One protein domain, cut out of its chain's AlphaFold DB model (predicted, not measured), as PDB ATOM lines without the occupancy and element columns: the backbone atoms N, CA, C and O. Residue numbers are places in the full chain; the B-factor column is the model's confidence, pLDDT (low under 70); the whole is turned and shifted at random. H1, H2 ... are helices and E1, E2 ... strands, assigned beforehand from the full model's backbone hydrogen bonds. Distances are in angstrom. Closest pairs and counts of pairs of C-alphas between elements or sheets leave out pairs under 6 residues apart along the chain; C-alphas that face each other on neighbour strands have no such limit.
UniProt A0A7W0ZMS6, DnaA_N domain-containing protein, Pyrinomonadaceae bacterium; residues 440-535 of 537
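What this domain is: This is residues 440 to 535 of the 537 residues of the protein "DnaA_N domain-containing protein" of Pyrinomonadaceae bacterium (UniProt A0A7W0ZMS6). A small, twisted sheet of three strands forms a wall, with helices H1, H3 and H4 packed over one face of it and H2 near the end where E1 begins. Beyond E3 the printed part runs out into a loose tail, where residues 522 to 531, including most of H5, stick out from the body. The printed part has 96 residues with five named helices and three named strands, in the order H1 H2 E1 E2 H3 H4 E3 H5. The sheet is mixed, in the order E1 E2 E3, and the class is mixed, helices and strands. The whole is compact, with a radius of gyration of the C-alphas of 13.3 A and spans of 40 by 28 by 21 A.

How they stand to each other: Start at the sheet, which is only just strongly twisted, its C-alphas lying up to 4.4 A off the best plane. E1, residues 470 to 476, and E2, residues 479 to 484, form an antiparallel hairpin; look for N 471 and O 483, 2.9 A apart. E3, residues 514 to 518, is the parallel neighbour of E2, with N 482 and O 516 at 2.9 A. H1, residues 440 to 452, H3, residues 487 to 496, and H4, residues 498 to 509, are on one face of the sheet, making two layers, helices and sheet. H1 lies over E1 and E2 at a height over the sheet of 9.9 A; its closest C-alphas to E1 are those of Ala 441 and Leu 475, 5.1 A apart. H1 and H4 touch at a steep tilt of 59 degrees, opposite ways, closest at the C-alphas of Ile 448 and Ala 504, 5.5 A. E2, H3 H4 and E3 form a strand-helix-strand unit, two parallel strands with helices between them in the chain, with a right-handed crossover; H3 and E3 come closest at the C-alphas of Lys 490 and Ile 517, 6.0 A. H2, residues 458 to 465, only grazes the sheet; it makes a helical hairpin with H1, which it only just touches, with 3 pairs of C-alphas within 8 A, the closest those of Thr 449 and Phe 465, 7.1 A. H5, residues 527 to 533, is not on the sheet and is apart from H1, for instance. Each O i to N i+4 pair is within hydrogen-bond range in H1, H2, H3 and H4; H5 has 1 of 3, and 2 of 4 of its O i to N i+3 pairs.

Where its parts are: Find C-alpha 470 at (88.724, -13.987, -228.870), where E1 begins; from first to last C-alpha E1 measures 17.4 A, E2 15.7 A and E3 12.8 A. H1 begins at C-alpha 440, (99.247, -4.678, -236.002), and is 18.4 A long; H2 measures 10.0 A, H3 14.1 A and H4 16.1 A. H5, 10.2 A, ends at C-alpha 533, (107.447, -23.810, -241.893).

The domain as a whole: The two C-alphas farthest apart are those of Lys 454 and Asp 526, 39.9 A. The printed part has no cut and no long link. Its mean pLDDT is 85.0, but residues 521 to 535 are under 70.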
ATOM      1  N   ARG A 440      99.988  -4.842-234.740       91.00
ATOM      2  CA  ARG A 440      99.247  -4.678-236.002       91.00
ATOM      3  C   ARG A 440      98.012  -5.570-236.022       91.00
ATOM      4  O   ARG A 440      96.969  -5.146-236.522       91.00
ATOM      5  N   ALA A 441      98.118  -6.776-235.465       91.50
ATOM      6  CA  ALA A 441      96.983  -7.669-235.266       91.50
ATOM      7  C   ALA A 441      95.989  -7.073-234.256       91.50
ATOM      8  O   ALA A 441      94.795  -7.038-234.547       91.50
ATOM      9  N   ALA A 442      96.474  -6.516-233.138       90.62
ATOM     10  CA  ALA A 442      95.647  -5.801-232.163       90.62
ATOM     11  C   ALA A 442      94.900  -4.611-232.796       90.62
ATOM     12  O   ALA A 442      93.673  -4.547-232.736       90.62
ATOM     13  N   ALA A 443      95.616  -3.709-233.478       92.31
ATOM     14  CA  ALA A 443      95.022  -2.531-234.112       92.31
ATOM     15  C   ALA A 443      94.013  -2.885-235.223       92.31
ATOM     16  O   ALA A 443      93.008  -2.189-235.401       92.31
ATOM     17  N   LEU A 444      94.250  -3.970-235.971       94.44
ATOM     18  CA  LEU A 444      93.281  -4.489-236.937       94.44
ATOM     19  C   LEU A 444      92.054  -5.085-236.229       94.44
ATOM     20  O   LEU A 444      90.929  -4.808-236.645       94.44
ATOM     21  N   TRP A 445      92.241  -5.836-235.142       95.50
ATOM     22  CA  TRP A 445      91.149  -6.431-234.367       95.50
ATOM     23  C   TRP A 445      90.225  -5.381-233.748       95.50
ATOM     24  O   TRP A 445      89.013  -5.485-233.911       95.50
ATOM     25  N   SER A 446      90.764  -4.308-233.158       93.88
ATOM     26  CA  SER A 446      89.955  -3.188-232.644       93.88
ATOM     27  C   SER A 446      89.099  -2.524-233.730       93.88
ATOM     28  O   SER A 446      87.999  -2.042-233.461       93.88
ATOM     29  N   ARG A 447      89.572  -2.507-234.986       96.44
ATOM     30  CA  ARG A 447      88.779  -2.026-236.128       96.44
ATOM     31  C   ARG A 447      87.707  -3.034-236.536       96.44
ATOM     32  O   ARG A 447      86.602  -2.613-236.857       96.44
ATOM     33  N   ILE A 448      88.006  -4.334-236.500       96.38
ATOM     34  CA  ILE A 448      87.050  -5.415-236.790       96.38
ATOM     35  C   ILE A 448      85.907  -5.409-235.771       96.38
ATOM     36  O   ILE A 448      84.746  -5.362-236.171       96.38
ATOM     37  N   THR A 449      86.201  -5.378-234.469       95.50
ATOM     38  CA  THR A 449      85.170  -5.359-233.417       95.50
ATOM     39  C   THR A 449      84.294  -4.105-233.499       95.50
ATOM     40  O   THR A 449      83.073  -4.207-233.385       95.50
ATOM     41  N   ALA A 450      84.868  -2.943-233.836       95.31
ATOM     42  CA  ALA A 450      84.112  -1.716-234.106       95.31
ATOM     43  C   ALA A 450      83.208  -1.787-235.359       95.31
ATOM     44  O   ALA A 450      82.216  -1.059-235.437       95.31
ATOM     45  N   LYS A 451      83.512  -2.651-236.342       96.19
ATOM     46  CA  LYS A 451      82.595  -2.957-237.457       96.19
ATOM     47  C   LYS A 451      81.514  -3.945-237.032       96.19
ATOM     48  O   LYS A 451      80.339  -3.668-237.256       96.19
ATOM     49  N   LEU A 452      81.882  -5.033-236.354       95.94
ATOM     50  CA  LEU A 452      80.939  -6.020-235.812       95.94
ATOM     51  C   LEU A 452      79.880  -5.366-234.903       95.94
ATOM     52  O   LEU A 452      78.709  -5.731-234.975       95.94
ATOM     53  N   ALA A 453      80.249  -4.327-234.144       94.50
ATOM     54  CA  ALA A 453      79.344  -3.513-233.322       94.50
ATOM     55  C   ALA A 453      78.189  -2.832-234.072       94.50
ATOM     56  O   ALA A 453      77.227  -2.400-233.444       94.50
ATOM     57  N   LYS A 454      78.263  -2.723-235.403       94.69
ATOM     58  CA  LYS A 454      77.172  -2.186-236.231       94.69
ATOM     59  C   LYS A 454      76.119  -3.232-236.598       94.69
ATOM     60  O   LYS A 454      75.019  -2.859-236.992       94.69
ATOM     61  N   HIS A 455      76.464  -4.516-236.499       93.38
ATOM     62  CA  HIS A 455      75.649  -5.640-236.973       93.38
ATOM     63  C   HIS A 455      75.237  -6.599-235.847       93.38
ATOM     64  O   HIS A 455      74.257  -7.325-235.994       93.38
ATOM     65  N   LEU A 456      75.964  -6.603-234.726       94.31
ATOM     66  CA  LEU A 456      75.751  -7.488-233.583       94.31
ATOM     67  C   LEU A 456      75.355  -6.689-232.336       94.31
ATOM     68  O   LEU A 456      75.762  -5.542-232.158       94.31
ATOM     69  N   SER A 457      74.575  -7.305-231.444       93.94
ATOM     70  CA  SER A 457      74.228  -6.680-230.164       93.94
ATOM     71  C   SER A 457      75.453  -6.600-229.231       93.94
ATOM     72  O   SER A 457      76.349  -7.446-229.328       93.94
ATOM     73  N   PRO A 458      75.488  -5.650-228.273       91.81
ATOM     74  CA  PRO A 458      76.595  -5.537-227.319       91.81
ATOM     75  C   PRO A 458      76.862  -6.831-226.538       91.81
ATOM     76  O   PRO A 458      78.009  -7.160-226.261       91.81
ATOM     77  N   HIS A 459      75.813  -7.603-226.232       86.88
ATOM     78  CA  HIS A 459      75.952  -8.895-225.564       86.88
ATOM     79  C   HIS A 459      76.674  -9.932-226.442       86.88
ATOM     80  O   HIS A 459      77.596 -10.589-225.971       86.88
ATOM     81  N   VAL A 460      76.308 -10.049-227.725       91.88
ATOM     82  CA  VAL A 460      76.959 -10.984-228.664       91.88
ATOM     83  C   VAL A 460      78.438 -10.636-228.854       91.88
ATOM     84  O   VAL A 460      79.274 -11.536-228.884       91.88
ATOM     85  N   LEU A 461      78.769  -9.342-228.926       93.44
ATOM     86  CA  LEU A 461      80.159  -8.889-228.971       93.44
ATOM     87  C   LEU A 461      80.952  -9.323-227.740       93.44
ATOM     88  O   LEU A 461      81.983  -9.966-227.894       93.44
ATOM     89  N   THR A 462      80.481  -8.998-226.535       90.56
ATOM     90  CA  THR A 462      81.210  -9.314-225.299       90.56
ATOM     91  C   THR A 462      81.393 -10.822-225.118       90.56
ATOM     92  O   THR A 462      82.475 -11.253-224.732       90.56
ATOM     93  N   THR A 463      80.372 -11.624-225.437       90.06
ATOM     94  CA  THR A 463      80.393 -13.084-225.243       90.06
ATOM     95  C   THR A 463      81.311 -13.816-226.227       90.06
ATOM     96  O   THR A 463      81.978 -14.765-225.826       90.06
ATOM     97  N   TRP A 464      81.365 -13.401-227.501       94.75
ATOM     98  CA  TRP A 464      82.054 -14.166-228.558       94.75
ATOM     99  C   TRP A 464      83.276 -13.471-229.172       94.75
ATOM    100  O   TRP A 464      84.117 -14.136-229.770       94.75
ATOM    101  N   PHE A 465      83.388 -12.148-229.028       95.06
ATOM    102  CA  PHE A 465      84.452 -11.316-229.608       95.06
ATOM    103  C   PHE A 465      85.153 -10.416-228.573       95.06
ATOM    104  O   PHE A 465      85.969  -9.570-228.945       95.06
ATOM    105  N   GLY A 466      84.829 -10.569-227.284       89.94
ATOM    106  CA  GLY A 466      85.476  -9.863-226.180       89.94
ATOM    107  C   GLY A 466      86.905 -10.348-225.928       89.94
ATOM    108  O   GLY A 466      87.295 -11.427-226.371       89.94
ATOM    109  N   GLU A 467      87.681  -9.564-225.176       85.69
ATOM    110  CA  GLU A 467      89.111  -9.817-224.922       85.69
ATOM    111  C   GLU A 467      89.393 -11.196-224.305       85.69
ATOM    112  O   GLU A 467      90.377 -11.840-224.668       85.69
ATOM    113  N   ASP A 468      88.506 -11.661-223.417       85.00
ATOM    114  CA  ASP A 468      88.596 -12.967-222.751       85.00
ATOM    115  C   ASP A 468      88.016 -14.128-223.598       85.00
ATOM    116  O   ASP A 468      88.106 -15.279-223.176       85.00
ATOM    117  N   ALA A 469      87.416 -13.856-224.767       89.12
ATOM    118  CA  ALA A 469      86.791 -14.856-225.647       89.12
ATOM    119  C   ALA A 469      87.561 -15.066-226.962       89.12
ATOM    120  O   ALA A 469      87.737 -16.209-227.391       89.12
ATOM    121  N   ALA A 470      88.022 -13.977-227.590       91.06
ATOM    122  CA  ALA A 470      88.724 -13.987-228.870       91.06
ATOM    123  C   ALA A 470      89.869 -12.956-228.888       91.06
ATOM    124  O   ALA A 470      89.645 -11.748-229.011       91.06
ATOM    125  N   THR A 471      91.108 -13.436-228.794       91.56
ATOM    126  CA  THR A 471      92.317 -12.603-228.718       91.56
ATOM    127  C   THR A 471      93.099 -12.666-230.040       91.56
ATOM    128  O   THR A 471      93.454 -13.760-230.477       91.56
ATOM    129  N   PRO A 472      93.416 -11.546-230.711       92.12
ATOM    130  CA  PRO A 472      94.289 -11.567-231.884       92.12
ATOM    131  C   PRO A 472      95.703 -11.999-231.469       92.12
ATOM    132  O   PRO A 472      96.189 -11.590-230.418       92.12
ATOM    133  N   VAL A 473      96.370 -12.825-232.281       89.19
ATOM    134  CA  VAL A 473      97.724 -13.328-231.968       89.19
ATOM    135  C   VAL A 473      98.771 -12.723-232.891       89.19
ATOM    136  O   VAL A 473      99.774 -12.189-232.420       89.19
ATOM    137  N   LYS A 474      98.552 -12.836-234.208       90.94
ATOM    138  CA  LYS A 474      99.499 -12.413-235.249       90.94
ATOM    139  C   LYS A 474      98.805 -12.146-236.583       90.94
ATOM    140  O   LYS A 474      97.824 -12.813-236.924       90.94
ATOM    141  N   LEU A 475      99.353 -11.216-237.360       90.19
ATOM    142  CA  LEU A 475      98.942 -10.901-238.725       90.19
ATOM    143  C   LEU A 475     100.064 -11.278-239.707       90.19
ATOM    144  O   LEU A 475     100.979 -10.499-239.978       90.19
ATOM    145  N   VAL A 476      99.981 -12.482-240.276       88.25
ATOM    146  CA  VAL A 476     100.981 -13.011-241.217       88.25
ATOM    147  C   VAL A 476     100.504 -12.772-242.651       88.25
ATOM    148  O   VAL A 476      99.677 -13.504-243.192       88.25
ATOM    149  N   GLY A 477     101.009 -11.707-243.279       88.00
ATOM    150  CA  GLY A 477     100.726 -11.364-244.678       88.00
ATOM    151  C   GLY A 477      99.268 -10.956-244.936       88.00
ATOM    152  O   GLY A 477      98.911  -9.781-244.812       88.00
ATOM    153  N   GLN A 478      98.439 -11.921-245.349       90.56
ATOM    154  CA  GLN A 478      96.987 -11.770-245.552       90.56
ATOM    155  C   GLN A 478      96.151 -12.652-244.607       90.56
ATOM    156  O   GLN A 478      94.935 -12.710-244.771       90.56
ATOM    157  N   ASN A 479      96.772 -13.309-243.621       92.69
ATOM    158  CA  ASN A 479      96.095 -14.170-242.653       92.69
ATOM    159  C   ASN A 479      96.168 -13.542-241.252       92.69
ATOM    160  O   ASN A 479      97.258 -13.337-240.713       92.69
ATOM    161  N   LEU A 480      95.011 -13.239-240.665       94.56
ATOM    162  CA  LEU A 480      94.872 -12.837-239.267       94.56
ATOM    163  C   LEU A 480      94.538 -14.075-238.430       94.56
ATOM    164  O   LEU A 480      93.488 -14.686-238.631       94.56
ATOM    165  N   VAL A 481      95.412 -14.425-237.488       94.00
ATOM    166  CA  VAL A 481      95.194 -15.545-236.565       94.00
ATOM    167  C   VAL A 481      94.596 -15.011-235.266       94.00
ATOM    168  O   VAL A 481      95.187 -14.142-234.614       94.00
ATOM    169  N   VAL A 482      93.431 -15.541-234.898       94.31
ATOM    170  CA  VAL A 482      92.682 -15.185-233.689       94.31
ATOM    171  C   VAL A 482      92.560 -16.418-232.804       94.31
ATOM    172  O   VAL A 482      92.197 -17.497-233.264       94.31
ATOM    173  N   TYR A 483      92.870 -16.249-231.529       94.00
ATOM    174  CA  TYR A 483      92.807 -17.288-230.522       94.00
ATOM    175  C   TYR A 483      91.454 -17.277-229.815       94.00
ATOM    176  O   TYR A 483      91.091 -16.278-229.199       94.00
ATOM    177  N   ALA A 484      90.717 -18.380-229.893       93.62
ATOM    178  CA  ALA A 484      89.494 -18.608-229.138       93.62
ATOM    179  C   ALA A 484      89.829 -19.164-227.746       93.62
ATOM    180  O   ALA A 484      90.680 -20.040-227.612       93.62
ATOM    181  N   ALA A 485      89.120 -18.708-226.714       89.56
ATOM    182  CA  ALA A 485      89.366 -19.127-225.331       89.56
ATOM    183  C   ALA A 485      89.142 -20.631-225.074       89.56
ATOM    184  O   ALA A 485      89.769 -21.211-224.192       89.56
ATOM    185  N   ASN A 486      88.236 -21.262-225.826       89.50
ATOM    186  CA  ASN A 486      87.876 -22.677-225.718       89.50
ATOM    187  C   ASN A 486      87.342 -23.183-227.086       89.50
ATOM    188  O   ASN A 486      87.046 -22.353-227.958       89.50
ATOM    189  N   PRO A 487      87.193 -24.507-227.319       91.56
ATOM    190  CA  PRO A 487      86.788 -25.011-228.633       91.56
ATOM    191  C   PRO A 487      85.337 -24.648-228.972       91.56
ATOM    192  O   PRO A 487      85.027 -24.402-230.134       91.56
ATOM    193  N   VAL A 488      84.464 -24.502-227.966       88.94
ATOM    194  CA  VAL A 488      83.066 -24.086-228.161       88.94
ATOM    195  C   VAL A 488      82.993 -22.687-228.777       88.94
ATOM    196  O   VAL A 488      82.221 -22.478-229.705       88.94
ATOM    197  N   VAL A 489      83.830 -21.738-228.335       91.94
ATOM    198  CA  VAL A 489      83.912 -20.392-228.937       91.94
ATOM    199  C   VAL A 489      84.396 -20.467-230.385       91.94
ATOM    200  O   VAL A 489      83.788 -19.844-231.255       91.94
ATOM    201  N   LYS A 490      85.440 -21.259-230.671       94.94
ATOM    202  CA  LYS A 490      85.945 -21.468-232.039       94.94
ATOM    203  C   LYS A 490      84.840 -21.989-232.962       94.94
ATOM    204  O   LYS A 490      84.573 -21.390-234.005       94.94
ATOM    205  N   ASP A 491      84.189 -23.078-232.573       91.38
ATOM    206  CA  ASP A 491      83.199 -23.758-233.408       91.38
ATOM    207  C   ASP A 491      81.918 -22.926-233.551       91.38
ATOM    208  O   ASP A 491      81.356 -22.833-234.646       91.38
ATOM    209  N   TRP A 492      81.498 -22.233-232.486       92.06
ATOM    210  CA  TRP A 492      80.334 -21.350-232.516       92.06
ATOM    211  C   TRP A 492      80.542 -20.136-233.423       92.06
ATOM    212  O   TRP A 492      79.660 -19.825-234.230       92.06
ATOM    213  N   VAL A 493      81.698 -19.467-233.340       94.94
ATOM    214  CA  VAL A 493      82.002 -18.302-234.187       94.94
ATOM    215  C   VAL A 493      82.139 -18.713-235.654       94.94
ATOM    216  O   VAL A 493      81.577 -18.043-236.524       94.94
ATOM    217  N   ASN A 494      82.795 -19.845-235.934       93.12
ATOM    218  CA  ASN A 494      82.893 -20.390-237.290       93.12
ATOM    219  C   ASN A 494      81.525 -20.798-237.870       93.12
ATOM    220  O   ASN A 494      81.294 -20.606-239.060       93.12
ATOM    221  N   SER A 495      80.608 -21.319-237.050       90.62
ATOM    222  CA  SER A 495      79.291 -21.778-237.522       90.62
ATOM    223  C   SER A 495      78.278 -20.644-237.703       90.62
ATOM    224  O   SER A 495      77.494 -20.671-238.648       90.62
ATOM    225  N   ASN A 496      78.281 -19.645-236.813       92.25
ATOM    226  CA  ASN A 496      77.215 -18.636-236.737       92.25
ATOM    227  C   ASN A 496      77.621 -17.249-237.254       92.25
ATOM    228  O   ASN A 496      76.751 -16.460-237.623       92.25
ATOM    229  N   TYR A 497      78.918 -16.921-237.267       96.06
ATOM    230  CA  TYR A 497      79.392 -15.557-237.535       96.06
ATOM    231  C   TYR A 497      80.474 -15.461-238.621       96.06
ATOM    232  O   TYR A 497      80.932 -14.355-238.902       96.06
ATOM    233  N   ALA A 498      80.870 -16.565-239.267       93.38
ATOM    234  CA  ALA A 498      81.975 -16.576-240.232       93.38
ATOM    235  C   ALA A 498      81.815 -15.582-241.394       93.38
ATOM    236  O   ALA A 498      82.796 -14.952-241.787       93.38
ATOM    237  N   ASP A 499      80.608 -15.407-241.937       94.44
ATOM    238  CA  ASP A 499      80.381 -14.487-243.058       94.44
ATOM    239  C   ASP A 499      80.435 -13.015-242.618       94.44
ATOM    240  O   ASP A 499      81.142 -12.221-243.239       94.44
ATOM    241  N   ILE A 500      79.791 -12.675-241.494       95.50
ATOM    242  CA  ILE A 500      79.811 -11.323-240.903       95.50
ATOM    243  C   ILE A 500      81.238 -10.949-240.470       95.50
ATOM    244  O   ILE A 500      81.698  -9.834-240.713       95.50
ATOM    245  N   LEU A 501      81.977 -11.895-239.880       95.69
ATOM    246  CA  LEU A 501      83.381 -11.716-239.520       95.69
ATOM    247  C   LEU A 501      84.244 -11.481-240.765       95.69
ATOM    248  O   LEU A 501      85.049 -10.552-240.781       95.69
ATOM    249  N   ARG A 502      84.054 -12.268-241.832       94.94
ATOM    250  CA  ARG A 502      84.782 -12.105-243.100       94.94
ATOM    251  C   ARG A 502      84.501 -10.748-243.749       94.94
ATOM    252  O   ARG A 502      85.425 -10.131-244.277       94.94
ATOM    253  N   GLU A 503      83.261 -10.268-243.709       95.50
ATOM    254  CA  GLU A 503      82.891  -8.935-244.193       95.50
ATOM    255  C   GLU A 503      83.569  -7.832-243.365       95.50
ATOM    256  O   GLU A 503      84.325  -7.029-243.920       95.50
ATOM    257  N   ALA A 504      83.403  -7.861-242.039       96.25
ATOM    258  CA  ALA A 504      84.002  -6.900-241.112       96.25
ATOM    259  C   ALA A 504      85.536  -6.835-241.228       96.25
ATOM    260  O   ALA A 504      86.117  -5.753-241.152       96.25
ATOM    261  N   VAL A 505      86.198  -7.972-241.461       95.75
ATOM    262  CA  VAL A 505      87.652  -8.063-241.675       95.75
ATOM    263  C   VAL A 505      88.082  -7.402-242.973       95.75
ATOM    264  O   VAL A 505      89.016  -6.600-242.964       95.75
ATOM    265  N   ASN A 506      87.403  -7.692-244.082       93.75
ATOM    266  CA  ASN A 506      87.737  -7.095-245.372       93.75
ATOM    267  C   ASN A 506      87.484  -5.577-245.369       93.75
ATOM    268  O   ASN A 506      88.299  -4.819-245.900       93.75
ATOM    269  N   GLU A 507      86.406  -5.120-244.722       94.31
ATOM    270  CA  GLU A 507      86.097  -3.694-244.574       94.31
ATOM    271  C   GLU A 507      87.084  -2.983-243.628       94.31
ATOM    272  O   GLU A 507      87.545  -1.876-243.916       94.31
ATOM    273  N   ALA A 508      87.463  -3.614-242.510       94.38
ATOM    274  CA  ALA A 508      88.453  -3.071-241.583       94.38
ATOM    275  C   ALA A 508      89.856  -2.998-242.206       94.38
ATOM    276  O   ALA A 508      90.574  -2.028-241.956       94.38
ATOM    277  N   ALA A 509      90.235  -3.981-243.026       90.81
ATOM    278  CA  ALA A 509      91.542  -4.067-243.671       90.81
ATOM    279  C   ALA A 509      91.671  -3.247-244.968       90.81
ATOM    280  O   ALA A 509      92.792  -2.937-245.374       90.81
ATOM    281  N   GLY A 510      90.560  -2.946-245.652       92.12
ATOM    282  CA  GLY A 510      90.557  -2.326-246.986       92.12
ATOM    283  C   GLY A 510      91.096  -3.230-248.106       92.12
ATOM    284  O   GLY A 510      91.331  -2.768-249.220       92.12
ATOM    285  N   LYS A 511      91.323  -4.515-247.817       91.31
ATOM    286  CA  LYS A 511      91.839  -5.543-248.733       91.31
ATOM    287  C   LYS A 511      91.346  -6.916-248.279       91.31
ATOM    288  O   LYS A 511      90.957  -7.072-247.123       91.31
ATOM    289  N   LYS A 512      91.405  -7.922-249.159       92.19
ATOM    290  CA  LYS A 512      91.051  -9.296-248.779       92.19
ATOM    291  C   LYS A 512      92.041  -9.833-247.737       92.19
ATOM    292  O   LYS A 512      93.238  -9.894-248.009       92.19
ATOM    293  N   ILE A 513      91.530 -10.208-246.568       93.50
ATOM    294  CA  ILE A 513      92.261 -10.880-245.485       93.50
ATOM    295  C   ILE A 513      91.455 -12.115-245.070       93.50
ATOM    296  O   ILE A 513      90.228 -12.064-244.969       93.50
ATOM    297  N   ARG A 514      92.138 -13.238-244.849       91.12
ATOM    298  CA  ARG A 514      91.549 -14.439-244.248       91.12
ATOM    299  C   ARG A 514      91.672 -14.338-242.730       91.12
ATOM    300  O   ARG A 514      92.713 -13.914-242.233       91.12
ATOM    301  N   VAL A 515      90.633 -14.749-242.010       94.25
ATOM    302  CA  VAL A 515      90.722 -14.992-240.564       94.25
ATOM    303  C   VAL A 515      90.765 -16.483-240.327       94.25
ATOM    304  O   VAL A 515      89.997 -17.227-240.935       94.25
ATOM    305  N   GLU A 516      91.644 -16.889-239.425       94.44
ATOM    306  CA  GLU A 516      91.717 -18.242-238.906       94.44
ATOM    307  C   GLU A 516      91.502 -18.190-237.392       94.44
ATOM    308  O   GLU A 516      92.215 -17.469-236.688       94.44
ATOM    309  N   ILE A 517      90.494 -18.917-236.903       93.19
ATOM    310  CA  ILE A 517      90.199 -19.020-235.473       93.19
ATOM    311  C   ILE A 517      90.756 -20.345-234.964       93.19
ATOM    312  O   ILE A 517      90.293 -21.420-235.355       93.19
ATOM    313  N   VAL A 518      91.748 -20.257-234.084       94.25
ATOM    314  CA  VAL A 518      92.457 -21.394-233.492       94.25
ATOM    315  C   VAL A 518      92.179 -21.479-231.992       94.25
ATOM    316  O   VAL A 518      91.865 -20.483-231.352       94.25
ATOM    317  N   TRP A 519      92.299 -22.676-231.432       90.00
ATOM    318  CA  TRP A 519      92.270 -22.944-229.994       90.00
ATOM    319  C   TRP A 519      93.406 -23.933-229.709       90.00
ATOM    320  O   TRP A 519      93.668 -24.786-230.558       90.00
ATOM    321  N   ARG A 520      94.104 -23.780-228.580       81.56
ATOM    322  CA  ARG A 520      95.274 -24.583-228.203       81.56
ATOM    323  C   ARG A 520      94.822 -25.757-227.354       81.56
ATOM    324  O   ARG A 520      94.113 -25.566-226.368       81.56
ATOM    325  N   THR A 521      95.304 -26.936-227.703       59.88
ATOM    326  CA  THR A 521      95.372 -28.071-226.791       59.88
ATOM    327  C   THR A 521      96.687 -27.989-226.013       59.88
ATOM    328  O   THR A 521      97.731 -27.693-226.589       59.88
ATOM    329  N   ASP A 522      96.673 -28.242-224.699       51.59
ATOM    330  CA  ASP A 522      97.876 -28.137-223.841       51.59
ATOM    331  C   ASP A 522      98.990 -29.160-224.189       51.59
ATOM    332  O   ASP A 522     100.032 -29.200-223.545       51.59
ATOM    333  N   THR A 523      98.791 -29.979-225.227       47.75
ATOM    334  CA  THR A 523      99.782 -30.882-225.830       47.75
ATOM    335  C   THR A 523     100.743 -30.199-226.806       47.75
ATOM    336  O   THR A 523     101.748 -30.796-227.184       47.75
ATOM    337  N   ASP A 524     100.461 -28.960-227.221       47.19
ATOM    338  CA  ASP A 524     101.099 -28.347-228.391       47.19
ATOM    339  C   ASP A 524     102.216 -27.366-227.974       47.19
ATOM    340  O   ASP A 524     102.168 -26.156-228.241       47.19
ATOM    341  N   GLU A 525     103.227 -27.882-227.267       46.47
ATOM    342  CA  GLU A 525     104.490 -27.160-227.037       46.47
ATOM    343  C   GLU A 525     105.494 -27.344-228.196       46.47
ATOM    344  O   GLU A 525     106.266 -26.424-228.458       46.47
ATOM    345  N   ASP A 526     105.398 -28.431-228.978       45.19
ATOM    346  CA  ASP A 526     106.301 -28.718-230.115       45.19
ATOM    347  C   ASP A 526     105.795 -28.237-231.500       45.19
ATOM    348  O   ASP A 526     106.587 -28.088-232.434       45.19
ATOM    349  N   GLU A 527     104.501 -27.939-231.691       45.09
ATOM    350  CA  GLU A 527     103.992 -27.491-233.011       45.09
ATOM    351  C   GLU A 527     104.225 -25.995-233.311       45.09
ATOM    352  O   GLU A 527     104.000 -25.530-234.437       45.09
ATOM    353  N   GLY A 528     104.747 -25.236-232.340       43.03
ATOM    354  CA  GLY A 528     105.066 -23.811-232.490       43.03
ATOM    355  C   GLY A 528     106.048 -23.502-233.632       43.03
ATOM    356  O   GLY A 528     105.939 -22.441-234.251       43.03
ATOM    357  N   GLU A 529     106.948 -24.437-233.960       40.72
ATOM    358  CA  GLU A 529     107.882 -24.327-235.093       40.72
ATOM    359  C   GLU A 529     107.339 -24.896-236.420       40.72
ATOM    360  O   GLU A 529     107.840 -24.550-237.492       40.72
ATOM    361  N   GLN A 530     106.293 -25.729-236.412       41.50
ATOM    362  CA  GLN A 530     105.774 -26.325-237.655       41.50
ATOM    363  C   GLN A 530     104.844 -25.371-238.426       41.50
ATOM    364  O   GLN A 530     104.844 -25.345-239.662       41.50
ATOM    365  N   LEU A 531     104.104 -24.511-237.717       42.78
ATOM    366  CA  LEU A 531     103.229 -23.504-238.334       42.78
ATOM    367  C   LEU A 531     103.987 -22.350-239.017       42.78
ATOM    368  O   LEU A 531     103.421 -21.681-239.882       42.78
ATOM    369  N   THR A 532     105.255 -22.104-238.677       40.41
ATOM    370  CA  THR A 532     106.120 -21.159-239.410       40.41
ATOM    371  C   THR A 532     106.702 -21.771-240.687       40.41
ATOM    372  O   THR A 532     106.883 -21.051-241.667       40.41
ATOM    373  N   LEU A 533     106.921 -23.090-240.726       38.72
ATOM    374  CA  LEU A 533     107.447 -23.810-241.893       38.72
ATOM    375  C   LEU A 533     106.418 -23.993-243.024       38.72
ATOM    376  O   LEU A 533     106.779 -23.893-244.197       38.72
ATOM    377  N   ASN A 534     105.136 -24.190-242.701       37.06
ATOM    378  CA  ASN A 534     104.079 -24.387-243.707       37.06
ATOM    379  C   ASN A 534     103.522 -23.088-244.331       37.06
ATOM    380  O   ASN A 534     102.791 -23.159-245.316       37.06
ATOM    381  N   LEU A 535     103.870 -21.910-243.796       42.03
ATOM    382  CA  LEU A 535     103.471 -20.594-244.333       42.03
ATOM    383  C   LEU A 535     104.590 -19.878-245.118       42.03
ATOM    384  O   LEU A 535     104.393 -18.752-245.572       42.03
TER     385      LEU A 535